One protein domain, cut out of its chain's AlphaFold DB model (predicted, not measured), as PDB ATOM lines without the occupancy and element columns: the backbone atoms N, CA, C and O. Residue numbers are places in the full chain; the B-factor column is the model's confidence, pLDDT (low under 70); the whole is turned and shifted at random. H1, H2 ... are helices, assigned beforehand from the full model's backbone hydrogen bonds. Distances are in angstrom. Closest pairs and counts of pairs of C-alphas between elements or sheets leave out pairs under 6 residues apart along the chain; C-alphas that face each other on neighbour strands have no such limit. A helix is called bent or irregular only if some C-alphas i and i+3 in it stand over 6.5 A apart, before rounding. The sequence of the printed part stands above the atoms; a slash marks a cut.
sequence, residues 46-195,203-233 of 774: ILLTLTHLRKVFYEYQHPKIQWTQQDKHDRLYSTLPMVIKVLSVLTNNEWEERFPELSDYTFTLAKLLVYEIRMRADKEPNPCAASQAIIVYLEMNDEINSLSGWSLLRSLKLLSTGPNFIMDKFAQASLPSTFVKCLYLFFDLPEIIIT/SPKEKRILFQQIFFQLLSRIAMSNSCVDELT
ATOM      1  N   ILE A  46     273.282  85.315 167.031       85.31
ATOM      2  CA  ILE A  46     273.443  86.645 167.645       85.31
ATOM      3  C   ILE A  46     273.679  87.694 166.564       85.31
ATOM      4  O   ILE A  46     273.064  88.759 166.608       85.31
ATOM      5  N   LEU A  47     274.504  87.379 165.561       84.94
ATOM      6  CA  LEU A  47     274.759  88.276 164.436       84.94
ATOM      7  C   LEU A  47     273.490  88.513 163.606       84.94
ATOM      8  O   LEU A  47     273.204  89.648 163.212       84.94
ATOM      9  N   LEU A  48     272.682  87.468 163.398       89.12
ATOM     10  CA  LEU A  48     271.377  87.584 162.751       89.12
ATOM     11  C   LEU A  48     270.407  88.435 163.583       89.12
ATOM     12  O   LEU A  48     269.755  89.329 163.045       89.12
ATOM     13  N   THR A  49     270.353  88.208 164.903       90.75
ATOM     14  CA  THR A  49     269.516  88.995 165.826       90.75
ATOM     15  C   THR A  49     269.912  90.475 165.807       90.75
ATOM     16  O   THR A  49     269.044  91.342 165.737       90.75
ATOM     17  N   LEU A  50     271.213  90.777 165.809       90.56
ATOM     18  CA  LEU A  50     271.742  92.138 165.719       90.56
ATOM     19  C   LEU A  50     271.416  92.792 164.369       90.56
ATOM     20  O   LEU A  50     270.998  93.946 164.330       90.56
ATOM     21  N   THR A  51     271.541  92.057 163.264       91.06
ATOM     22  CA  THR A  51     271.178  92.560 161.928       91.06
ATOM     23  C   THR A  51     269.689  92.902 161.858       91.06
ATOM     24  O   THR A  51     269.308  93.948 161.329       91.06
ATOM     25  N   HIS A  52     268.837  92.053 162.440       92.81
ATOM     26  CA  HIS A  52     267.405  92.313 162.534       92.81
ATOM     27  C   HIS A  52     267.100  93.536 163.411       92.81
ATOM     28  O   HIS A  52     266.361  94.412 162.972       92.81
ATOM     29  N   LEU A  53     267.719  93.647 164.591       93.06
ATOM     30  CA  LEU A  53     267.592  94.809 165.478       93.06
ATOM     31  C   LEU A  53     267.938  96.116 164.749       93.06
ATOM     32  O   LEU A  53     267.148  97.060 164.771       93.06
ATOM     33  N   ARG A  54     269.083  96.152 164.057       93.25
ATOM     34  CA  ARG A  54     269.527  97.320 163.282       93.25
ATOM     35  C   ARG A  54     268.543  97.667 162.170       93.25
ATOM     36  O   ARG A  54     268.205  98.833 162.008       93.25
ATOM     37  N   LYS A  55     268.017  96.669 161.451       92.00
ATOM     38  CA  LYS A  55     266.995  96.883 160.416       92.00
ATOM     39  C   LYS A  55     265.710  97.483 160.994       92.00
ATOM     40  O   LYS A  55     265.207  98.461 160.447       92.00
ATOM     41  N   VAL A  56     265.187  96.919 162.084       91.06
ATOM     42  CA  VAL A  56     263.957  97.415 162.725       91.06
ATOM     43  C   VAL A  56     264.153  98.846 163.227       91.06
ATOM     44  O   VAL A  56     263.273  99.685 163.043       91.06
ATOM     45  N   PHE A  57     265.317  99.155 163.804       93.06
ATOM     46  CA  PHE A  57     265.618 100.510 164.259       93.06
ATOM     47  C   PHE A  57     265.821 101.503 163.105       93.06
ATOM     48  O   PHE A  57     265.332 102.628 163.172       93.06
ATOM     49  N   TYR A  58     266.446 101.082 162.004       91.38
ATOM     50  CA  TYR A  58     266.561 101.905 160.800       91.38
ATOM     51  C   TYR A  58     265.185 102.239 160.207       91.38
ATOM     52  O   TYR A  58     264.909 103.391 159.879       91.38
ATOM     53  N   GLU A  59     264.281 101.257 160.117       90.12
ATOM     54  CA  GLU A  59     262.891 101.492 159.700       90.12
ATOM     55  C   GLU A  59     262.153 102.429 160.664       90.12
ATOM     56  O   GLU A  59     261.301 103.201 160.229       90.12
ATOM     57  N   TYR A  60     262.493 102.392 161.956       90.06
ATOM     58  CA  TYR A  60     261.960 103.322 162.946       90.06
ATOM     59  C   TYR A  60     262.424 104.765 162.722       90.06
ATOM     60  O   TYR A  60     261.613 105.690 162.807       90.06
ATOM     61  N   GLN A  61     263.704 104.967 162.404       88.50
ATOM     62  CA  GLN A  61     264.260 106.288 162.097       88.50
ATOM     63  C   GLN A  61     263.786 106.818 160.734       88.50
ATOM     64  O   GLN A  61     263.590 108.024 160.575       88.50
ATOM     65  N   HIS A  62     263.545 105.924 159.771       88.19
ATOM     66  CA  HIS A  62     263.145 106.248 158.401       88.19
ATOM     67  C   HIS A  62     261.815 105.576 158.022       88.19
ATOM     68  O   HIS A  62     261.779 104.683 157.164       88.19
ATOM     69  N   PRO A  63     260.695 105.995 158.640       85.56
ATOM     70  CA  PRO A  63     259.410 105.370 158.396       85.56
ATOM     71  C   PRO A  63     258.930 105.692 156.977       85.56
ATOM     72  O   PRO A  63     258.859 106.847 156.563       85.56
ATOM     73  N   LYS A  64     258.557 104.654 156.222       80.56
ATOM     74  CA  LYS A  64     258.019 104.796 154.853       80.56
ATOM     75  C   LYS A  64     256.603 105.390 154.820       80.56
ATOM     76  O   LYS A  64     256.141 105.806 153.765       80.56
ATOM     77  N   ILE A  65     255.907 105.378 155.958       83.00
ATOM     78  CA  ILE A  65     254.522 105.829 156.150       83.00
ATOM     79  C   ILE A  65     254.475 106.626 157.459       83.00
ATOM     80  O   ILE A  65     255.206 106.304 158.393       83.00
ATOM     81  N   GLN A  66     253.623 107.651 157.558       81.94
ATOM     82  CA  GLN A  66     253.398 108.333 158.836       81.94
ATOM     83  C   GLN A  66     252.770 107.372 159.853       81.94
ATOM     84  O   GLN A  66     251.701 106.817 159.618       81.94
ATOM     85  N   TRP A  67     253.447 107.183 160.983       83.19
ATOM     86  CA  TRP A  67     252.990 106.324 162.075       83.19
ATOM     87  C   TRP A  67     252.371 107.131 163.206       83.19
ATOM     88  O   TRP A  67     252.826 108.245 163.499       83.19
ATOM     89  N   THR A  68     251.386 106.539 163.883       86.19
ATOM     90  CA  THR A  68     250.873 107.088 165.140       86.19
ATOM     91  C   THR A  68     251.935 106.978 166.240       86.19
ATOM     92  O   THR A  68     252.941 106.273 166.101       86.19
ATOM     93  N   GLN A  69     251.748 107.695 167.352       82.38
ATOM     94  CA  GLN A  69     252.665 107.569 168.491       82.38
ATOM     95  C   GLN A  69     252.658 106.152 169.079       82.38
ATOM     96  O   GLN A  69     253.723 105.637 169.408       82.38
ATOM     97  N   GLN A  70     251.495 105.499 169.119       83.25
ATOM     98  CA  GLN A  70     251.371 104.128 169.607       83.25
ATOM     99  C   GLN A  70     252.148 103.143 168.722       83.25
ATOM    100  O   GLN A  70     252.961 102.380 169.233       83.25
ATOM    101  N   ASP A  71     252.020 103.245 167.393       84.38
ATOM    102  CA  ASP A  71     252.757 102.382 166.453       84.38
ATOM    103  C   ASP A  71     254.280 102.521 166.605       84.38
ATOM    104  O   ASP A  71     255.038 101.554 166.473       84.38
ATOM    105  N   LYS A  72     254.751 103.745 166.879       85.31
ATOM    106  CA  LYS A  72     256.166 104.015 167.164       85.31
ATOM    107  C   LYS A  72     256.612 103.336 168.454       85.31
ATOM    108  O   LYS A  72     257.717 102.797 168.492       85.31
ATOM    109  N   HIS A  73     255.785 103.371 169.494       87.56
ATOM    110  CA  HIS A  73     256.101 102.757 170.780       87.56
ATOM    111  C   HIS A  73     256.142 101.238 170.642       87.56
ATOM    112  O   HIS A  73     257.163 100.640 170.970       87.56
ATOM    113  N   ASP A  74     255.112 100.627 170.060       86.50
ATOM    114  CA  ASP A  74     255.002  99.175 169.880       86.50
ATOM    115  C   ASP A  74     256.222  98.596 169.147       86.50
ATOM    116  O   ASP A  74     256.788  97.574 169.549       86.50
ATOM    117  N   ARG A  75     256.707  99.303 168.119       88.06
ATOM    118  CA  ARG A  75     257.938  98.927 167.411       88.06
ATOM    119  C   ARG A  75     259.176  98.988 168.302       88.06
ATOM    120  O   ARG A  75     259.968  98.051 168.255       88.06
ATOM    121  N   LEU A  76     259.343 100.015 169.133       90.06
ATOM    122  CA  LEU A  76     260.460 100.085 170.084       90.06
ATOM    123  C   LEU A  76     260.365  99.014 171.177       90.06
ATOM    124  O   LEU A  76     261.381  98.445 171.562       90.06
ATOM    125  N   TYR A  77     259.170  98.678 171.664       90.44
ATOM    126  CA  TYR A  77     259.029  97.573 172.618       90.44
ATOM    127  C   TYR A  77     259.404  96.228 171.991       90.44
ATOM    128  O   TYR A  77     260.039  95.400 172.646       90.44
ATOM    129  N   SER A  78     259.095  96.031 170.705       89.31
ATOM    130  CA  SER A  78     259.467  94.812 169.981       89.31
ATOM    131  C   SER A  78     260.985  94.603 169.880       89.31
ATOM    132  O   SER A  78     261.439  93.461 169.812       89.31
ATOM    133  N   THR A  79     261.793  95.671 169.935       91.25
ATOM    134  CA  THR A  79     263.260  95.579 169.861       91.25
ATOM    135  C   THR A  79     263.924  95.248 171.202       91.25
ATOM    136  O   THR A  79     265.083  94.827 171.219       91.25
ATOM    137  N   LEU A  80     263.217  95.377 172.333       91.19
ATOM    138  CA  LEU A  80     263.792  95.200 173.677       91.19
ATOM    139  C   LEU A  80     264.339  93.783 173.941       91.19
ATOM    140  O   LEU A  80     265.473  93.667 174.412       91.19
ATOM    141  N   PRO A  81     263.628  92.685 173.611       88.81
ATOM    142  CA  PRO A  81     264.172  91.341 173.808       88.81
ATOM    143  C   PRO A  81     265.431  91.098 172.966       88.81
ATOM    144  O   PRO A  81     266.359  90.428 173.418       88.81
ATOM    145  N   MET A  82     265.483  91.675 171.759       89.06
ATOM    146  CA  MET A  82     266.623  91.541 170.849       89.06
ATOM    147  C   MET A  82     267.852  92.258 171.401       89.06
ATOM    148  O   MET A  82     268.925  91.661 171.439       89.06
ATOM    149  N   VAL A  83     267.707  93.502 171.879       89.31
ATOM    150  CA  VAL A  83     268.847  94.247 172.437       89.31
ATOM    151  C   VAL A  83     269.351  93.618 173.734       89.31
ATOM    152  O   VAL A  83     270.558  93.493 173.905       89.31
ATOM    153  N   ILE A  84     268.456  93.138 174.609       88.00
ATOM    154  CA  ILE A  84     268.858  92.418 175.825       88.00
ATOM    155  C   ILE A  84     269.651  91.163 175.446       88.00
ATOM    156  O   ILE A  84     270.738  90.950 175.978       88.00
ATOM    157  N   LYS A  85     269.147  90.360 174.499       87.94
ATOM    158  CA  LYS A  85     269.824  89.141 174.036       87.94
ATOM    159  C   LYS A  85     271.203  89.453 173.459       87.94
ATOM    160  O   LYS A  85     272.175  88.833 173.873       87.94
ATOM    161  N   VAL A  86     271.299  90.419 172.545       88.06
ATOM    162  CA  VAL A  86     272.557  90.770 171.868       88.06
ATOM    163  C   VAL A  86     273.583  91.321 172.861       88.06
ATOM    164  O   VAL A  86     274.689  90.792 172.952       88.06
ATOM    165  N   LEU A  87     273.218  92.333 173.650       87.44
ATOM    166  CA  LEU A  87     274.158  93.001 174.556       87.44
ATOM    167  C   LEU A  87     274.522  92.166 175.791       87.44
ATOM    168  O   LEU A  87     275.546  92.425 176.408       87.44
ATOM    169  N   SER A  88     273.722  91.157 176.154       85.94
ATOM    170  CA  SER A  88     274.081  90.227 177.237       85.94
ATOM    171  C   SER A  88     275.197  89.246 176.871       85.94
ATOM    172  O   SER A  88     275.797  88.665 177.772       85.94
ATOM    173  N   VAL A  89     275.464  89.052 175.575       85.81
ATOM    174  CA  VAL A  89     276.498  88.125 175.092       85.81
ATOM    175  C   VAL A  89     277.747  88.861 174.607       85.81
ATOM    176  O   VAL A  89     278.849  88.341 174.758       85.81
ATOM    177  N   LEU A  90     277.594  90.060 174.037       84.44
ATOM    178  CA  LEU A  90     278.724  90.884 173.605       84.44
ATOM    179  C   LEU A  90     279.447  91.515 174.800       84.44
ATOM    180  O   LEU A  90     278.808  91.984 175.745       84.44
ATOM    181  N   THR A  91     280.772  91.617 174.724       83.25
ATOM    182  CA  THR A  91     281.540  92.394 175.705       83.25
ATOM    183  C   THR A  91     281.330  93.892 175.483       83.25
ATOM    184  O   THR A  91     281.145  94.335 174.352       83.25
ATOM    185  N   ASN A  92     281.385  94.702 176.548       81.75
ATOM    186  CA  ASN A  92     281.115  96.149 176.476       81.75
ATOM    187  C   ASN A  92     281.950  96.897 175.419       81.75
ATOM    188  O   ASN A  92     281.484  97.890 174.866       81.75
ATOM    189  N   ASN A  93     283.168  96.426 175.135       79.88
ATOM    190  CA  ASN A  93     284.075  97.041 174.163       79.88
ATOM    191  C   ASN A  93     283.624  96.805 172.711       79.88
ATOM    192  O   ASN A  93     283.911  97.614 171.838       79.88
ATOM    193  N   GLU A  94     282.895  95.720 172.455       84.19
ATOM    194  CA  GLU A  94     282.404  95.356 171.121       84.19
ATOM    195  C   GLU A  94     281.090  96.065 170.769       84.19
ATOM    196  O   GLU A  94     280.634  95.997 169.629       84.19
ATOM    197  N   TRP A  95     280.446  96.724 171.736       89.06
ATOM    198  CA  TRP A  95     279.118  97.307 171.551       89.06
ATOM    199  C   TRP A  95     279.109  98.398 170.481       89.06
ATOM    200  O   TRP A  95     278.248  98.379 169.606       89.06
ATOM    201  N   GLU A  96     280.075  99.316 170.525       85.50
ATOM    202  CA  GLU A  96     280.171 100.425 169.569       85.50
ATOM    203  C   GLU A  96     280.579  99.943 168.169       85.50
ATOM    204  O   GLU A  96     280.008 100.377 167.171       85.50
ATOM    205  N   GLU A  97     281.497  98.975 168.091       85.75
ATOM    206  CA  GLU A  97     281.942  98.395 166.819       85.75
ATOM    207  C   GLU A  97     280.813  97.618 166.120       85.75
ATOM    208  O   GLU A  97     280.610  97.728 164.908       85.75
ATOM    209  N   ARG A  98     280.058  96.814 166.878       86.56
ATOM    210  CA  ARG A  98     279.034  95.913 166.331       86.56
ATOM    211  C   ARG A  98     277.675  96.586 166.169       86.56
ATOM    212  O   ARG A  98     276.917  96.201 165.275       86.56
ATOM    213  N   PHE A  99     277.370  97.595 166.980       90.69
ATOM    214  CA  PHE A  99     276.123  98.352 166.913       90.69
ATOM    215  C   PHE A  99     276.392  99.871 166.887       90.69
ATOM    216  O   PHE A  99     276.182 100.553 167.889       90.69
ATOM    217  N   PRO A 100     276.809 100.434 165.737       89.38
ATOM    218  CA  PRO A 100     277.129 101.861 165.627       89.38
ATOM    219  C   PRO A 100     275.954 102.793 165.960       89.38
ATOM    220  O   PRO A 100     276.145 103.888 166.484       89.38
ATOM    221  N   GLU A 101     274.716 102.357 165.703       92.75
ATOM    222  CA  GLU A 101     273.502 103.131 165.994       92.75
ATOM    223  C   GLU A 101     273.084 103.072 167.479       92.75
ATOM    224  O   GLU A 101     272.067 103.657 167.861       92.75
ATOM    225  N   LEU A 102     273.856 102.388 168.334       93.69
ATOM    226  CA  LEU A 102     273.561 102.196 169.755       93.69
ATOM    227  C   LEU A 102     273.314 103.518 170.485       93.69
ATOM    228  O   LEU A 102     272.395 103.604 171.290       93.69
ATOM    229  N   SER A 103     274.087 104.559 170.176       93.94
ATOM    230  CA  SER A 103     273.952 105.883 170.795       93.94
ATOM    231  C   SER A 103     272.550 106.484 170.600       93.94
ATOM    232  O   SER A 103     271.892 106.891 171.563       93.94
ATOM    233  N   ASP A 104     272.052 106.478 169.363       94.88
ATOM    234  CA  ASP A 104     270.727 107.006 169.023       94.88
ATOM    235  C   ASP A 104     269.609 106.084 169.507       94.88
ATOM    236  O   ASP A 104     268.556 106.550 169.960       94.88
ATOM    237  N   TYR A 105     269.847 104.772 169.467       95.56
ATOM    238  CA  TYR A 105     268.937 103.771 170.011       95.56
ATOM    239  C   TYR A 105     268.726 103.974 171.516       95.56
ATOM    240  O   TYR A 105     267.591 104.096 171.980       95.56
ATOM    241  N   THR A 106     269.812 104.105 172.278       96.56
ATOM    242  CA  THR A 106     269.803 104.391 173.715       96.56
ATOM    243  C   THR A 106     269.049 105.677 174.026       96.56
ATOM    244  O   THR A 106     268.189 105.679 174.908       96.56
ATOM    245  N   PHE A 107     269.328 106.763 173.302       97.44
ATOM    246  CA  PHE A 107     268.623 108.032 173.487       97.44
ATOM    247  C   PHE A 107     267.116 107.893 173.247       97.44
ATOM    248  O   PHE A 107     266.311 108.413 174.021       97.44
ATOM    249  N   THR A 108     266.733 107.151 172.208       96.69
ATOM    250  CA  THR A 108     265.331 106.900 171.860       96.69
ATOM    251  C   THR A 108     264.621 106.093 172.950       96.69
ATOM    252  O   THR A 108     263.529 106.475 173.374       96.69
ATOM    253  N   LEU A 109     265.248 105.031 173.470       95.88
ATOM    254  CA  LEU A 109     264.693 104.242 174.575       95.88
ATOM    255  C   LEU A 109     264.570 105.050 175.872       95.88
ATOM    256  O   LEU A 109     263.554 104.960 176.560       95.88
ATOM    257  N   ALA A 110     265.581 105.854 176.203       97.56
ATOM    258  CA  ALA A 110     265.548 106.706 177.387       97.56
ATOM    259  C   ALA A 110     264.430 107.754 177.278       97.56
ATOM    260  O   ALA A 110     263.675 107.946 178.231       97.56
ATOM    261  N   LYS A 111     264.255 108.372 176.100       97.06
ATOM    262  CA  LYS A 111     263.144 109.295 175.830       97.06
ATOM    263  C   LYS A 111     261.781 108.627 175.937       97.06
ATOM    264  O   LYS A 111     260.877 109.233 176.505       97.06
ATOM    265  N   LEU A 112     261.637 107.407 175.419       95.56
ATOM    266  CA  LEU A 112     260.400 106.643 175.550       95.56
ATOM    267  C   LEU A 112     260.063 106.412 177.025       95.56
ATOM    268  O   LEU A 112     258.945 106.698 177.442       95.56
ATOM    269  N   LEU A 113     261.031 105.975 177.840       96.25
ATOM    270  CA  LEU A 113     260.781 105.745 179.265       96.25
ATOM    271  C   LEU A 113     260.393 107.039 179.989       96.25
ATOM    272  O   LEU A 113     259.436 107.049 180.759       96.25
ATOM    273  N   VAL A 114     261.112 108.132 179.723       97.31
ATOM    274  CA  VAL A 114     260.816 109.451 180.300       97.31
ATOM    275  C   VAL A 114     259.420 109.925 179.909       97.31
ATOM    276  O   VAL A 114     258.684 110.410 180.766       97.31
ATOM    277  N   TYR A 115     259.040 109.764 178.641       95.25
ATOM    278  CA  TYR A 115     257.705 110.098 178.157       95.25
ATOM    279  C   TYR A 115     256.629 109.279 178.876       95.25
ATOM    280  O   TYR A 115     255.704 109.857 179.435       95.25
ATOM    281  N   GLU A 116     256.768 107.953 178.925       93.88
ATOM    282  CA  GLU A 116     255.781 107.059 179.545       93.88
ATOM    283  C   GLU A 116     255.603 107.348 181.047       93.88
ATOM    284  O   GLU A 116     254.476 107.329 181.550       93.88
ATOM    285  N   ILE A 117     256.689 107.659 181.763       95.56
ATOM    286  CA  ILE A 117     256.633 108.051 183.177       95.56
ATOM    287  C   ILE A 117     255.899 109.384 183.345       95.56
ATOM    288  O   ILE A 117     254.950 109.461 184.123       95.56
ATOM    289  N   ARG A 118     256.309 110.429 182.613       95.75
ATOM    290  CA  ARG A 118     255.719 111.774 182.744       95.75
ATOM    291  C   ARG A 118     254.248 111.782 182.363       95.75
ATOM    292  O   ARG A 118     253.429 112.273 183.121       95.75
ATOM    293  N   MET A 119     253.899 111.121 181.263       93.69
ATOM    294  CA  MET A 119     252.510 110.987 180.831       93.69
ATOM    295  C   MET A 119     251.618 110.304 181.869       93.69
ATOM    296  O   MET A 119     250.431 110.603 181.918       93.69
ATOM    297  N   ARG A 120     252.145 109.369 182.670       93.38
ATOM    298  CA  ARG A 120     251.388 108.753 183.773       93.38
ATOM    299  C   ARG A 120     251.304 109.671 184.980       93.38
ATOM    300  O   ARG A 120     250.237 109.767 185.562       93.38
ATOM    301  N   ALA A 121     252.387 110.364 185.314       93.75
ATOM    302  CA  ALA A 121     252.378 111.346 186.390       93.75
ATOM    303  C   ALA A 121     251.357 112.468 186.131       93.75
ATOM    304  O   ALA A 121     250.559 112.779 187.006       93.75
ATOM    305  N   ASP A 122     251.345 113.019 184.912       93.62
ATOM    306  CA  ASP A 122     250.533 114.183 184.532       93.62
ATOM    307  C   ASP A 122     249.040 113.858 184.357       93.62
ATOM    308  O   ASP A 122     248.195 114.751 184.419       93.62
ATOM    309  N   LYS A 123     248.696 112.588 184.105       92.81
ATOM    310  CA  LYS A 123     247.300 112.140 183.963       92.81
ATOM    311  C   LYS A 123     246.578 112.007 185.297       92.81
ATOM    312  O   LYS A 123     245.351 112.074 185.322       92.81
ATOM    313  N   GLU A 124     247.320 111.770 186.370       93.62
ATOM    314  CA  GLU A 124     246.746 111.450 187.668       93.62
ATOM    315  C   GLU A 124     246.526 112.717 188.509       93.62
ATOM    316  O   GLU A 124     247.332 113.647 188.476       93.62
ATOM    317  N   PRO A 125     245.440 112.785 189.296       87.81
ATOM    318  CA  PRO A 125     245.036 114.016 189.972       87.81
ATOM    319  C   PRO A 125     245.838 114.326 191.246       87.81
ATOM    320  O   PRO A 125     245.726 115.427 191.781       87.81
ATOM    321  N   ASN A 126     246.588 113.360 191.789       91.38
ATOM    322  CA  ASN A 126     247.341 113.519 193.034       91.38
ATOM    323  C   ASN A 126     248.618 112.645 193.064       91.38
ATOM    324  O   ASN A 126     248.704 111.673 192.307       91.38
ATOM    325  N   PRO A 127     249.593 112.950 193.949       87.75
ATOM    326  CA  PRO A 127     250.877 112.239 194.016       87.75
ATOM    327  C   PRO A 127     250.761 110.733 194.277       87.75
ATOM    328  O   PRO A 127     251.488 109.948 193.670       87.75
ATOM    329  N   CYS A 128     249.812 110.307 195.118       89.56
ATOM    330  CA  CYS A 128     249.588 108.893 195.425       89.56
ATOM    331  C   CYS A 128     249.138 108.113 194.176       89.56
ATOM    332  O   CYS A 128     249.765 107.117 193.812       89.56
ATOM    333  N   ALA A 129     248.124 108.609 193.460       91.62
ATOM    334  CA  ALA A 129     247.648 108.015 192.211       91.62
ATOM    335  C   ALA A 129     248.732 108.032 191.119       91.62
ATOM    336  O   ALA A 129     248.962 107.011 190.469       91.62
ATOM    337  N   ALA A 130     249.475 109.139 190.993       93.94
ATOM    338  CA  ALA A 130     250.613 109.253 190.081       93.94
ATOM    339  C   ALA A 130     251.692 108.196 190.375       93.94
ATOM    340  O   ALA A 130     252.128 107.479 189.470       93.94
ATOM    341  N   SER A 131     252.091 108.046 191.644       93.44
ATOM    342  CA  SER A 131     253.085 107.053 192.072       93.44
ATOM    343  C   SER A 131     252.634 105.621 191.760       93.44
ATOM    344  O   SER A 131     253.426 104.814 191.261       93.44
ATOM    345  N   GLN A 132     251.345 105.324 191.963       91.69
ATOM    346  CA  GLN A 132     250.752 104.020 191.688       91.69
ATOM    347  C   GLN A 132     250.691 103.726 190.181       91.69
ATOM    348  O   GLN A 132     251.058 102.633 189.751       91.69
ATOM    349  N   ALA A 133     250.282 104.689 189.354       91.62
ATOM    350  CA  ALA A 133     250.237 104.519 187.903       91.62
ATOM    351  C   ALA A 133     251.634 104.259 187.316       91.62
ATOM    352  O   ALA A 133     251.805 103.395 186.451       91.62
ATOM    353  N   ILE A 134     252.652 104.974 187.811       94.00
ATOM    354  CA  ILE A 134     254.047 104.775 187.406       94.00
ATOM    355  C   ILE A 134     254.527 103.379 187.811       94.00
ATOM    356  O   ILE A 134     255.105 102.674 186.981       94.00
ATOM    357  N   ILE A 135     254.290 102.957 189.057       91.31
ATOM    358  CA  ILE A 135     254.832 101.685 189.539       91.31
ATOM    359  C   ILE A 135     254.183 100.482 188.855       91.31
ATOM    360  O   ILE A 135     254.901  99.574 188.462       91.31
ATOM    361  N   VAL A 136     252.872 100.517 188.592       89.75
ATOM    362  CA  VAL A 136     252.155  99.456 187.852       89.75
ATOM    363  C   VAL A 136     252.719  99.261 186.441       89.75
ATOM    364  O   VAL A 136     252.718  98.155 185.901       89.75
ATOM    365  N   TYR A 137     253.221 100.332 185.828       91.44
ATOM    366  CA  TYR A 137     253.853 100.264 184.515       91.44
ATOM    367  C   TYR A 137     255.298  99.745 184.566       91.44
ATOM    368  O   TYR A 137     255.727  99.029 183.657       91.44
ATOM    369  N   LEU A 138     256.059 100.122 185.597       92.19
ATOM    370  CA  LEU A 138     257.469  99.749 185.736       92.19
ATOM    371  C   LEU A 138     257.676  98.376 186.379       92.19
ATOM    372  O   LEU A 138     258.722  97.769 186.156       92.19
ATOM    373  N   GLU A 139     256.723  97.893 187.171       88.88
ATOM    374  CA  GLU A 139     256.769  96.570 187.777       88.88
ATOM    375  C   GLU A 139     256.558  95.459 186.749       88.88
ATOM    376  O   GLU A 139     256.018  95.634 185.656       88.88
ATOM    377  N   MET A 140     257.051  94.279 187.109       82.69
ATOM    378  CA  MET A 140     256.918  93.099 186.275       82.69
ATOM    379  C   MET A 140     255.448  92.667 186.194       82.69
ATOM    380  O   MET A 140     254.864  92.280 187.207       82.69
ATOM    381  N   ASN A 141     254.911  92.651 184.973       77.25
ATOM    382  CA  ASN A 141     253.581  92.128 184.663       77.25
ATOM    383  C   ASN A 141     253.699  90.751 183.996       77.25
ATOM    384  O   ASN A 141     254.592  90.527 183.176       77.25
ATOM    385  N   ASP A 142     252.796  89.832 184.344       64.19
ATOM    386  CA  ASP A 142     252.778  88.460 183.808       64.19
ATOM    387  C   ASP A 142     251.972  88.336 182.501       64.19
ATOM    388  O   ASP A 142     251.955  87.285 181.860       64.19
ATOM    389  N   GLU A 143     251.340  89.425 182.056       64.19
ATOM    390  CA  GLU A 143     250.582  89.465 180.808       64.19
ATOM    391  C   GLU A 143     251.509  89.490 179.582       64.19
ATOM    392  O   GLU A 143     252.187  90.483 179.305       64.19
ATOM    393  N   ILE A 144     251.472  88.393 178.817       51.75
ATOM    394  CA  ILE A 144     252.352  88.053 177.681       51.75
ATOM    395  C   ILE A 144     252.385  89.133 176.577       51.75
ATOM    396  O   ILE A 144     253.382  89.241 175.866       51.75
ATOM    397  N   ASN A 145     251.340  89.961 176.459       49.69
ATOM    398  CA  ASN A 145     251.173  90.941 175.375       49.69
ATOM    399  C   ASN A 145     251.165  92.409 175.840       49.69
ATOM    400  O   ASN A 145     250.876  93.298 175.040       49.69
ATOM    401  N   SER A 146     251.454  92.687 177.115       58.25
ATOM    402  CA  SER A 146     251.488  94.066 177.614       58.25
ATOM    403  C   SER A 146     252.832  94.733 177.288       58.25
ATOM    404  O   SER A 146     253.902  94.161 177.505       58.25
ATOM    405  N   LEU A 147     252.793  95.961 176.763       62.97
ATOM    406  CA  LEU A 147     253.974  96.820 176.605       62.97
ATOM    407  C   LEU A 147     254.510  97.149 178.001       62.97
ATOM    408  O   LEU A 147     254.067  98.091 178.656       62.97
ATOM    409  N   SER A 148     255.410  96.310 178.503       77.06
ATOM    410  CA  SER A 148     255.825  96.390 179.898       77.06
ATOM    411  C   SER A 148     257.006  97.345 180.063       77.06
ATOM    412  O   SER A 148     258.090  97.128 179.508       77.06
ATOM    413  N   GLY A 149     256.815  98.384 180.881       87.00
ATOM    414  CA  GLY A 149     257.878  99.299 181.297       87.00
ATOM    415  C   GLY A 149     259.028  98.585 182.000       87.00
ATOM    416  O   GLY A 149     260.171  99.032 181.906       87.00
ATOM    417  N   TRP A 150     258.763  97.417 182.590       89.81
ATOM    418  CA  TRP A 150     259.774  96.513 183.132       89.81
ATOM    419  C   TRP A 150     260.863  96.146 182.117       89.81
ATOM    420  O   TRP A 150     262.058  96.244 182.406       89.81
ATOM    421  N   SER A 151     260.477  95.748 180.901       88.94
ATOM    422  CA  SER A 151     261.422  95.358 179.846       88.94
ATOM    423  C   SER A 151     262.258  96.546 179.375       88.94
ATOM    424  O   SER A 151     263.455  96.402 179.099       88.94
ATOM    425  N   LEU A 152     261.648  97.733 179.326       93.31
ATOM    426  CA  LEU A 152     262.329  98.971 178.957       93.31
ATOM    427  C   LEU A 152     263.353  99.367 180.028       93.31
ATOM    428  O   LEU A 152     264.516  99.613 179.708       93.31
ATOM    429  N   LEU A 153     262.960  99.319 181.303       93.81
ATOM    430  CA  LEU A 153     263.839  99.568 182.442       93.81
ATOM    431  C   LEU A 153     265.025  98.594 182.467       93.81
ATOM    432  O   LEU A 153     266.167  99.019 182.633       93.81
ATOM    433  N   ARG A 154     264.787  97.295 182.244       91.12
ATOM    434  CA  ARG A 154     265.853  96.281 182.164       91.12
ATOM    435  C   ARG A 154     266.826  96.544 181.020       91.12
ATOM    436  O   ARG A 154     268.028  96.365 181.205       91.12
ATOM    437  N   SER A 155     266.315  96.974 179.869       93.25
ATOM    438  CA  SER A 155     267.141  97.325 178.711       93.25
ATOM    439  C   SER A 155     268.042  98.520 179.024       93.25
ATOM    440  O   SER A 155     269.244  98.454 178.788       93.25
ATOM    441  N   LEU A 156     267.501  99.579 179.636       96.00
ATOM    442  CA  LEU A 156     268.288 100.749 180.048       96.00
ATOM    443  C   LEU A 156     269.284 100.420 181.165       96.00
ATOM    444  O   LEU A 156     270.423 100.882 181.123       96.00
ATOM    445  N   LYS A 157     268.908  99.566 182.123       94.81
ATOM    446  CA  LYS A 157     269.838  99.054 183.134       94.81
ATOM    447  C   LYS A 157     271.003  98.318 182.484       94.81
ATOM    448  O   LYS A 157     272.139  98.527 182.896       94.81
ATOM    449  N   LEU A 158     270.752  97.449 181.501       93.06
ATOM    450  CA  LEU A 158     271.827  96.764 180.779       93.06
ATOM    451  C   LEU A 158     272.714  97.782 180.059       93.06
ATOM    452  O   LEU A 158     273.922  97.757 180.232       93.06
ATOM    453  N   LEU A 159     272.119  98.734 179.342       94.69
ATOM    454  CA  LEU A 159     272.866  99.787 178.655       94.69
ATOM    455  C   LEU A 159     273.769 100.585 179.612       94.69
ATOM    456  O   LEU A 159     274.909 100.873 179.267       94.69
ATOM    457  N   SER A 160     273.313 100.863 180.838       94.25
ATOM    458  CA  SER A 160     274.083 101.603 181.854       94.25
ATOM    459  C   SER A 160     275.387 100.927 182.309       94.25
ATOM    460  O   SER A 160     276.234 101.574 182.937       94.25
ATOM    461  N   THR A 161     275.564  99.630 182.021       92.25
ATOM    462  CA  THR A 161     276.820  98.913 182.287       92.25
ATOM    463  C   THR A 161     277.836  99.053 181.158       92.25
ATOM    464  O   THR A 161     278.956  98.582 181.323       92.25
ATOM    465  N   GLY A 162     277.448  99.654 180.030       88.75
ATOM    466  CA  GLY A 162     278.292  99.887 178.862       88.75
ATOM    467  C   GLY A 162     279.188 101.133 178.965       88.75
ATOM    468  O   GLY A 162     279.426 101.644 180.064       88.75
ATOM    469  N   PRO A 163     279.700 101.626 177.822       89.50
ATOM    470  CA  PRO A 163     280.600 102.783 177.756       89.50
ATOM    471  C   PRO A 163     279.974 104.102 178.247       89.50
ATOM    472  O   PRO A 163     278.762 104.298 178.178       89.50
ATOM    473  N   ASN A 164     280.812 105.056 178.674       89.50
ATOM    474  CA  ASN A 164     280.362 106.310 179.303       89.50
ATOM    475  C   ASN A 164     279.460 107.190 178.414       89.50
ATOM    476  O   ASN A 164     278.573 107.853 178.951       89.50
ATOM    477  N   PHE A 165     279.604 107.154 177.079       92.88
ATOM    478  CA  PHE A 165     278.754 107.943 176.169       92.88
ATOM    479  C   PHE A 165     277.260 107.586 176.281       92.88
ATOM    480  O   PHE A 165     276.391 108.393 175.949       92.88
ATOM    481  N   ILE A 166     276.936 106.381 176.768       95.44
ATOM    482  CA  ILE A 166     275.561 105.950 177.048       95.44
ATOM    483  C   ILE A 166     274.931 106.822 178.136       95.44
ATOM    484  O   ILE A 166     273.765 107.206 178.028       95.44
ATOM    485  N   MET A 167     275.705 107.187 179.163       96.25
ATOM    486  CA  MET A 167     275.225 108.038 180.251       96.25
ATOM    487  C   MET A 167     274.938 109.461 179.762       96.25
ATOM    488  O   MET A 167     273.939 110.056 180.165       96.25
ATOM    489  N   ASP A 168     275.715 109.972 178.802       96.38
ATOM    490  CA  ASP A 168     275.440 111.267 178.166       96.38
ATOM    491  C   ASP A 168     274.087 111.258 177.446       96.38
ATOM    492  O   ASP A 168     273.340 112.238 177.486       96.38
ATOM    493  N   LYS A 169     273.723 110.129 176.826       97.56
ATOM    494  CA  LYS A 169     272.417 109.958 176.176       97.56
ATOM    495  C   LYS A 169     271.281 109.899 177.193       97.56
ATOM    496  O   LYS A 169     270.215 110.457 176.926       97.56
ATOM    497  N   PHE A 170     271.496 109.311 178.370       98.06
ATOM    498  CA  PHE A 170     270.525 109.361 179.472       98.06
ATOM    499  C   PHE A 170     270.313 110.787 179.983       98.06
ATOM    500  O   PHE A 170     269.164 111.212 180.130       98.06
ATOM    501  N   ALA A 171     271.395 111.543 180.178       97.06
ATOM    502  CA  ALA A 171     271.338 112.950 180.562       97.06
ATOM    503  C   ALA A 171     270.589 113.790 179.510       97.06
ATOM    504  O   ALA A 171     269.632 114.492 179.834       97.06
ATOM    505  N   GLN A 172     270.934 113.654 178.224       96.75
ATOM    506  CA  GLN A 172     270.244 114.348 177.125       96.75
ATOM    507  C   GLN A 172     268.747 114.010 177.062       96.75
ATOM    508  O   GLN A 172     267.922 114.872 176.754       96.75
ATOM    509  N   ALA A 173     268.374 112.764 177.366       97.69
ATOM    510  CA  ALA A 173     266.986 112.315 177.389       97.69
ATOM    511  C   ALA A 173     266.206 112.750 178.641       97.69
ATOM    512  O   ALA A 173     265.003 112.514 178.703       97.69
ATOM    513  N   SER A 174     266.839 113.428 179.608       97.62
ATOM    514  CA  SER A 174     266.233 113.830 180.888       97.62
ATOM    515  C   SER A 174     265.849 112.673 181.811       97.62
ATOM    516  O   SER A 174     264.908 112.781 182.610       97.62
ATOM    517  N   LEU A 175     266.551 111.546 181.685       97.75
ATOM    518  CA  LEU A 175     266.310 110.363 182.500       97.75
ATOM    519  C   LEU A 175     266.643 110.591 183.990       97.75
ATOM    520  O   LEU A 175     265.778 110.261 184.804       97.75
ATOM    521  N   PRO A 176     267.791 111.200 184.373       97.00
ATOM    522  CA  PRO A 176     268.152 111.397 185.782       97.00
ATOM    523  C   PRO A 176     267.108 112.206 186.554       97.00
ATOM    524  O   PRO A 176     266.547 111.708 187.528       97.00
ATOM    525  N   SER A 177     266.768 113.401 186.060       96.50
ATOM    526  CA  SER A 177     265.720 114.264 186.628       96.50
ATOM    527  C   SER A 177     264.393 113.528 186.845       96.50
ATOM    528  O   SER A 177     263.729 113.655 187.872       96.50
ATOM    529  N   THR A 178     263.982 112.734 185.851       97.44
ATOM    530  CA  THR A 178     262.712 111.998 185.892       97.44
ATOM    531  C   THR A 178     262.754 110.897 186.952       97.44
ATOM    532  O   THR A 178     261.776 110.690 187.662       97.44
ATOM    533  N   PHE A 179     263.896 110.229 187.111       97.12
ATOM    534  CA  PHE A 179     264.088 109.188 188.119       97.12
ATOM    535  C   PHE A 179     264.137 109.746 189.543       97.12
ATOM    536  O   PHE A 179     263.526 109.154 190.429       97.12
ATOM    537  N   VAL A 180     264.786 110.894 189.768       96.50
ATOM    538  CA  VAL A 180     264.771 111.576 191.076       96.50
ATOM    539  C   VAL A 180     263.342 111.970 191.469       96.50
ATOM    540  O   VAL A 180     262.930 111.755 192.609       96.50
ATOM    541  N   LYS A 181     262.539 112.453 190.514       95.44
ATOM    542  CA  LYS A 181     261.118 112.769 190.742       95.44
ATOM    543  C   LYS A 181     260.286 111.526 191.046       95.44
ATOM    544  O   LYS A 181     259.480 111.563 191.971       95.44
ATOM    545  N   CYS A 182     260.509 110.418 190.337       95.62
ATOM    546  CA  CYS A 182     259.880 109.138 190.677       95.62
ATOM    547  C   CYS A 182     260.239 108.685 192.090       95.62
ATOM    548  O   CYS A 182     259.358 108.279 192.837       95.62
ATOM    549  N   LEU A 183     261.521 108.772 192.456       95.19
ATOM    550  CA  LEU A 183     261.997 108.375 193.775       95.19
ATOM    551  C   LEU A 183     261.283 109.153 194.884       95.19
ATOM    552  O   LEU A 183     260.863 108.546 195.863       95.19
ATOM    553  N   TYR A 184     261.093 110.461 194.697       94.00
ATOM    554  CA  TYR A 184     260.319 111.292 195.618       94.00
ATOM    555  C   TYR A 184     258.835 110.893 195.655       94.00
ATOM    556  O   TYR A 184     258.294 110.663 196.731       94.00
ATOM    557  N   LEU A 185     258.188 110.717 194.494       94.06
ATOM    558  CA  LEU A 185     256.782 110.288 194.413       94.06
ATOM    559  C   LEU A 185     256.533 108.917 195.057       94.06
ATOM    560  O   LEU A 185     255.453 108.665 195.583       94.06
ATOM    561  N   PHE A 186     257.517 108.016 195.047       94.25
ATOM    562  CA  PHE A 186     257.373 106.686 195.641       94.25
ATOM    563  C   PHE A 186     257.242 106.690 197.171       94.25
ATOM    564  O   PHE A 186     256.923 105.655 197.762       94.25
ATOM    565  N   PHE A 187     257.404 107.839 197.826       92.31
ATOM    566  CA  PHE A 187     257.111 107.990 199.249       92.31
ATOM    567  C   PHE A 187     255.601 107.925 199.524       92.31
ATOM    568  O   PHE A 187     255.207 107.450 200.591       92.31
ATOM    569  N   ASP A 188     254.772 108.272 198.533       90.50
ATOM    570  CA  ASP A 188     253.307 108.275 198.611       90.50
ATOM    571  C   ASP A 188     252.660 106.945 198.184       90.50
ATOM    572  O   ASP A 188     251.435 106.848 198.093       90.50
ATOM    573  N   LEU A 189     253.453 105.892 197.939       91.06
ATOM    574  CA  LEU A 189     252.920 104.610 197.474       91.06
ATOM    575  C   LEU A 189     251.936 103.980 198.484       91.06
ATOM    576  O   LEU A 189     252.238 103.910 199.694       91.06
ATOM    577  N   PRO A 190     250.796 103.446 198.000       86.44
ATOM    578  CA  PRO A 190     249.825 102.751 198.834       86.44
ATOM    579  C   PRO A 190     250.357 101.392 199.308       86.44
ATOM    580  O   PRO A 190     251.415 100.910 198.889       86.44
ATOM    581  N   GLU A 191     249.620 100.764 200.223       83.06
ATOM    582  CA  GLU A 191     249.934  99.412 200.677       83.06
ATOM    583  C   GLU A 191     249.799  98.393 199.543       83.06
ATOM    584  O   GLU A 191     248.906  98.471 198.698       83.06
ATOM    585  N   ILE A 192     250.707  97.416 199.527       82.06
ATOM    586  CA  ILE A 192     250.676  96.333 198.546       82.06
ATOM    587  C   ILE A 192     249.532  95.394 198.928       82.06
ATOM    588  O   ILE A 192     249.640  94.641 199.896       82.06
ATOM    589  N   ILE A 193     248.453  95.416 198.151       73.94
ATOM    590  CA  ILE A 193     247.336  94.488 198.321       73.94
ATOM    591  C   ILE A 193     247.790  93.108 197.835       73.94
ATOM    592  O   ILE A 193     248.072  92.910 196.653       73.94
ATOM    593  N   ILE A 194     247.892  92.143 198.751       69.50
ATOM    594  CA  ILE A 194     248.275  90.768 198.415       69.50
ATOM    595  C   ILE A 194     247.029  90.018 197.941       69.50
ATOM    596  O   ILE A 194     246.292  89.443 198.740       69.50
ATOM    597  N   THR A 195     246.788  90.007 196.634       60.59
ATOM    598  CA  THR A 195     245.840  89.074 196.020       60.59
ATOM    599  C   THR A 195     246.595  87.811 195.623       60.59
ATOM    600  O   THR A 195     247.370  87.828 194.670       60.59
ATOM    601  N   SER A 203     255.352  86.796 194.026       84.12
ATOM    602  CA  SER A 203     254.412  87.637 194.775       84.12
ATOM    603  C   SER A 203     254.541  89.132 194.431       84.12
ATOM    604  O   SER A 203     255.631  89.590 194.076       84.12
ATOM    605  N   PRO A 204     253.483  89.947 194.623       83.56
ATOM    606  CA  PRO A 204     253.550  91.403 194.436       83.56
ATOM    607  C   PRO A 204     254.678  92.078 195.234       83.56
ATOM    608  O   PRO A 204     255.339  92.995 194.752       83.56
ATOM    609  N   LYS A 205     254.969  91.577 196.442       85.81
ATOM    610  CA  LYS A 205     256.077  92.072 197.272       85.81
ATOM    611  C   LYS A 205     257.445  91.736 196.668       85.81
ATOM    612  O   LYS A 205     258.339  92.577 196.675       85.81
ATOM    613  N   GLU A 206     257.618  90.533 196.118       86.38
ATOM    614  CA  GLU A 206     258.843  90.156 195.398       86.38
ATOM    615  C   GLU A 206     259.003  90.966 194.098       86.38
ATOM    616  O   GLU A 206     260.112  91.413 193.807       86.38
ATOM    617  N   LYS A 207     257.910  91.236 193.364       87.75
ATOM    618  CA  LYS A 207     257.897  92.128 192.186       87.75
ATOM    619  C   LYS A 207     258.401  93.535 192.553       87.75
ATOM    620  O   LYS A 207     259.320  94.033 191.898       87.75
ATOM    621  N   ARG A 208     257.911  94.115 193.658       90.06
ATOM    622  CA  ARG A 208     258.376  95.409 194.198       90.06
ATOM    623  C   ARG A 208     259.863  95.410 194.536       90.06
ATOM    624  O   ARG A 208     260.571  96.348 194.178       90.06
ATOM    625  N   ILE A 209     260.346  94.367 195.211       89.00
ATOM    626  CA  ILE A 209     261.760  94.244 195.596       89.00
ATOM    627  C   ILE A 209     262.658  94.147 194.354       89.00
ATOM    628  O   ILE A 209     263.708  94.786 194.303       89.00
ATOM    629  N   LEU A 210     262.249  93.381 193.339       89.25
ATOM    630  CA  LEU A 210     262.975  93.282 192.070       89.25
ATOM    631  C   LEU A 210     263.043  94.637 191.359       89.25
ATOM    632  O   LEU A 210     264.113  95.026 190.889       89.25
ATOM    633  N   PHE A 211     261.930  95.372 191.319       92.75
ATOM    634  CA  PHE A 211     261.901  96.724 190.770       92.75
ATOM    635  C   PHE A 211     262.823  97.678 191.517       92.75
ATOM    636  O   PHE A 211     263.695  98.276 190.886       92.75
ATOM    637  N   GLN A 212     262.715  97.749 192.842       93.12
ATOM    638  CA  GLN A 212     263.587  98.571 193.683       93.12
ATOM    639  C   GLN A 212     265.073  98.311 193.410       93.12
ATOM    640  O   GLN A 212     265.851  99.256 193.314       93.12
ATOM    641  N   GLN A 213     265.470  97.048 193.242       90.94
ATOM    642  CA  GLN A 213     266.862  96.683 192.967       90.94
ATOM    643  C   GLN A 213     267.341  97.163 191.595       90.94
ATOM    644  O   GLN A 213     268.425  97.735 191.493       90.94
ATOM    645  N   ILE A 214     266.562  96.939 190.534       92.12
ATOM    646  CA  ILE A 214     266.940  97.373 189.180       92.12
ATOM    647  C   ILE A 214     266.937  98.900 189.084       92.12
ATOM    648  O   ILE A 214     267.849  99.479 188.492       92.12
ATOM    649  N   PHE A 215     265.946  99.549 189.695       95.38
ATOM    650  CA  PHE A 215     265.844 101.001 189.751       95.38
ATOM    651  C   PHE A 215     267.063 101.617 190.447       95.38
ATOM    652  O   PHE A 215     267.703 102.505 189.885       95.38
ATOM    653  N   PHE A 216     267.469 101.074 191.600       94.38
ATOM    654  CA  PHE A 216     268.663 101.533 192.311       94.38
ATOM    655  C   PHE A 216     269.969 101.280 191.546       94.38
ATOM    656  O   PHE A 216     270.856 102.132 191.518       94.38
ATOM    657  N   GLN A 217     270.102 100.133 190.874       94.62
ATOM    658  CA  GLN A 217     271.264  99.863 190.020       94.62
ATOM    659  C   GLN A 217     271.407 100.899 188.900       94.62
ATOM    660  O   GLN A 217     272.523 101.248 188.538       94.62
ATOM    661  N   LEU A 218     270.300 101.418 188.365       95.88
ATOM    662  CA  LEU A 218     270.348 102.488 187.375       95.88
ATOM    663  C   LEU A 218     270.629 103.858 188.021       95.88
ATOM    664  O   LEU A 218     271.469 104.600 187.515       95.88
ATOM    665  N   LEU A 219     269.997 104.171 189.159       95.56
ATOM    666  CA  LEU A 219     270.248 105.404 189.923       95.56
ATOM    667  C   LEU A 219     271.710 105.542 190.365       95.56
ATOM    668  O   LEU A 219     272.291 106.613 190.223       95.56
ATOM    669  N   SER A 220     272.323 104.466 190.855       95.06
ATOM    670  CA  SER A 220     273.738 104.462 191.241       95.06
ATOM    671  C   SER A 220     274.650 104.765 190.051       95.06
ATOM    672  O   SER A 220     275.532 105.611 190.161       95.06
ATOM    673  N   ARG A 221     274.398 104.173 188.873       95.25
ATOM    674  CA  ARG A 221     275.147 104.503 187.644       95.25
ATOM    675  C   ARG A 221     274.970 105.963 187.228       95.25
ATOM    676  O   ARG A 221     275.938 106.583 186.801       95.25
ATOM    677  N   ILE A 222     273.761 106.506 187.380       94.69
ATOM    678  CA  ILE A 222     273.449 107.923 187.148       94.69
ATOM    679  C   ILE A 222     274.245 108.819 188.110       94.69
ATOM    680  O   ILE A 222     274.887 109.761 187.657       94.69
ATOM    681  N   ALA A 223     274.257 108.510 189.408       93.94
ATOM    682  CA  ALA A 223     274.968 109.280 190.433       93.94
ATOM    683  C   ALA A 223     276.496 109.272 190.250       93.94
ATOM    684  O   ALA A 223     277.164 110.247 190.576       93.94
ATOM    685  N   MET A 224     277.045 108.189 189.695       93.69
ATOM    686  CA  MET A 224     278.474 108.053 189.391       93.69
ATOM    687  C   MET A 224     278.899 108.741 188.078       93.69
ATOM    688  O   MET A 224     280.081 108.719 187.740       93.69
ATOM    689  N   SER A 225     277.964 109.294 187.298       93.50
ATOM    690  CA  SER A 225     278.238 109.887 185.985       93.50
ATOM    691  C   SER A 225     278.140 111.410 186.016       93.50
ATOM    692  O   SER A 225     277.070 111.968 186.256       93.50
ATOM    693  N   ASN A 226     279.238 112.088 185.670       92.56
ATOM    694  CA  ASN A 226     279.312 113.553 185.671       92.56
ATOM    695  C   ASN A 226     278.235 114.208 184.794       92.56
ATOM    696  O   ASN A 226     277.544 115.106 185.258       92.56
ATOM    697  N   SER A 227     278.010 113.717 183.569       92.88
ATOM    698  CA  SER A 227     277.012 114.304 182.662       92.88
ATOM    699  C   SER A 227     275.579 114.188 183.183       92.88
ATOM    700  O   SER A 227     274.752 115.075 182.949       92.88
ATOM    701  N   CYS A 228     275.281 113.120 183.923       95.12
ATOM    702  CA  CYS A 228     274.001 112.949 184.595       95.12
ATOM    703  C   CYS A 228     273.860 113.870 185.812       95.12
ATOM    704  O   CYS A 228     272.813 114.488 185.984       95.12
ATOM    705  N   VAL A 229     274.901 114.005 186.635       93.75
ATOM    706  CA  VAL A 229     274.890 114.915 187.792       93.75
ATOM    707  C   VAL A 229     274.800 116.380 187.346       93.75
ATOM    708  O   VAL A 229     274.048 117.155 187.938       93.75
ATOM    709  N   ASP A 230     275.465 116.760 186.256       92.44
ATOM    710  CA  ASP A 230     275.352 118.092 185.648       92.44
ATOM    711  C   ASP A 230     273.929 118.373 185.143       92.44
ATOM    712  O   ASP A 230     273.461 119.513 185.136       92.44
ATOM    713  N   GLU A 231     273.215 117.339 184.693       94.56
ATOM    714  CA  GLU A 231     271.809 117.447 184.310       94.56
ATOM    715  C   GLU A 231     270.893 117.682 185.506       94.56
ATOM    716  O   GLU A 231     270.070 118.596 185.444       94.56
ATOM    717  N   LEU A 232     271.093 116.938 186.597       93.56
ATOM    718  CA  LEU A 232     270.374 117.135 187.861       93.56
ATOM    719  C   LEU A 232     270.617 118.532 188.440       93.56
ATOM    720  O   LEU A 232     269.688 119.186 188.909       93.56
ATOM    721  N   THR A 233     271.862 118.998 188.354       91.12
ATOM    722  CA  THR A 233     272.301 120.317 188.816       91.12
ATOM    723  C   THR A 233     271.578 121.440 188.069       91.12
ATOM    724  O   THR A 233     271.057 122.359 188.683       91.12
TER     725      THR A 233
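What this domain is: This is residues 46 to 195 and 203 to 233 of the 774 residues of the protein "Hypothetical protein" of Rotaria sp. Silwood1 (UniProt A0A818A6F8). A loose four-helix bundle of H4, H6, H9 and H8 makes the core, with H5 set across one end of it and the short pair H7 and H10, side by side, at the other end. H1 and the bent H2 fold back on each other as a hairpin on one side, where the second arm of H2 packs on H6, and tiny H3 follows at the edge. The printed part has 181 residues, with ten named helices, H1 to H10 in order along the chain, and no named strand; the class is all helix. It is compact, with a radius of gyration of the C-alphas of 16.5 A, and rounded, spanning 45 by 36 by 32 A.

Where its parts are: H1, residues 46 to 61, begins at C-alpha 46 at (273.443, 86.645, 167.645) and is 22.4 A long. H2, residues 69 to 89, was assigned as one helix by its hydrogen bonds but is bent, with C-alphas 78 and 81 7.0 A apart; its arms are H2a, residues 69 to 78, and H2b, residues 81 to 89, at a steep tilt of 37 degrees, only just past shallow. H3 is residues 94 to 98. H4, residues 102 to 123, is the longest helix by residues and runs 31.5 A from C-alpha 102 at (273.561, 102.196, 169.755). H5 is residues 127 to 138, 16.4 A, H6 residues 149 to 159, 15.2 A, and H7 residues 165 to 172. H8, residues 175 to 188, is 20.8 A long, and H9, residues 204 to 223, is 28.2 A long. H10, residues 226 to 233, ends at C-alpha 233 at (272.301, 120.317, 188.816).

How they stand to each other: H4, H6, H8 and H9 form an up and down bundle, each running against the one before it in the chain. H4 touches H6 with residues 106 to 113 alone, opposite ways at a shallow tilt of 34 degrees, only just short of steep; the closest C-alphas, of Leu 113 and Leu 152, are 7.0 A apart. H6 touches H9, closest at the C-alphas of Lys 157 and Leu 218, 5.5 A. H8 and H9 only just touch, with 3 pairs of C-alphas within 8 A, the closest those of Pro 176 and Ile 222 at 6.5 A. H4 and H9 are apart. H4 and H5 form a helical hairpin, closest at the C-alphas of Ala 121 and Ala 130, 4.6 A. H5 also touches H8, at a steep tilt of 59 degrees, with the C-alphas of Cys 128 and Asp 188 closest at 4.9 A. H7 touches H10 at a shallow tilt of 13 degrees, the same way, with the C-alphas of Ala 171 and Cys 228 closest at 4.8 A. H7 also touches H4, closest at the C-alphas of Phe 107 and Lys 169, 5.0 A. H2b touches H6, where the C-alphas of Ile 84 and Ser 155 are closest at 5.9 A. H1 and H2a form a helical hairpin at 8 degrees, with Tyr 60 and Lys 72 the closest C-alphas at 7.2 A. H3 touches no helix but is near H2b. Every O i to N i+4 pair is within hydrogen-bond range in H1, H2a, H3, H4, H5, H6, H7, H9 and H10; H2b has 4 of 5 and H8 has 8 of 10.

The domain as a whole: The two C-alphas farthest apart, of Glu 97 and Thr 195, are 47.4 A apart. Residues 196 to 202 are not printed, and C-alphas 195 and 203 are 8.8 A apart across the cut, in the link from H8 to H9. Of the links printed whole, none is long. Residues 64 to 70, of which 69 and 70 belong to H2a, stand free. The mean pLDDT of the printed part is 89.6; it is under 70 at residues 142 to 147 and 194 to 195.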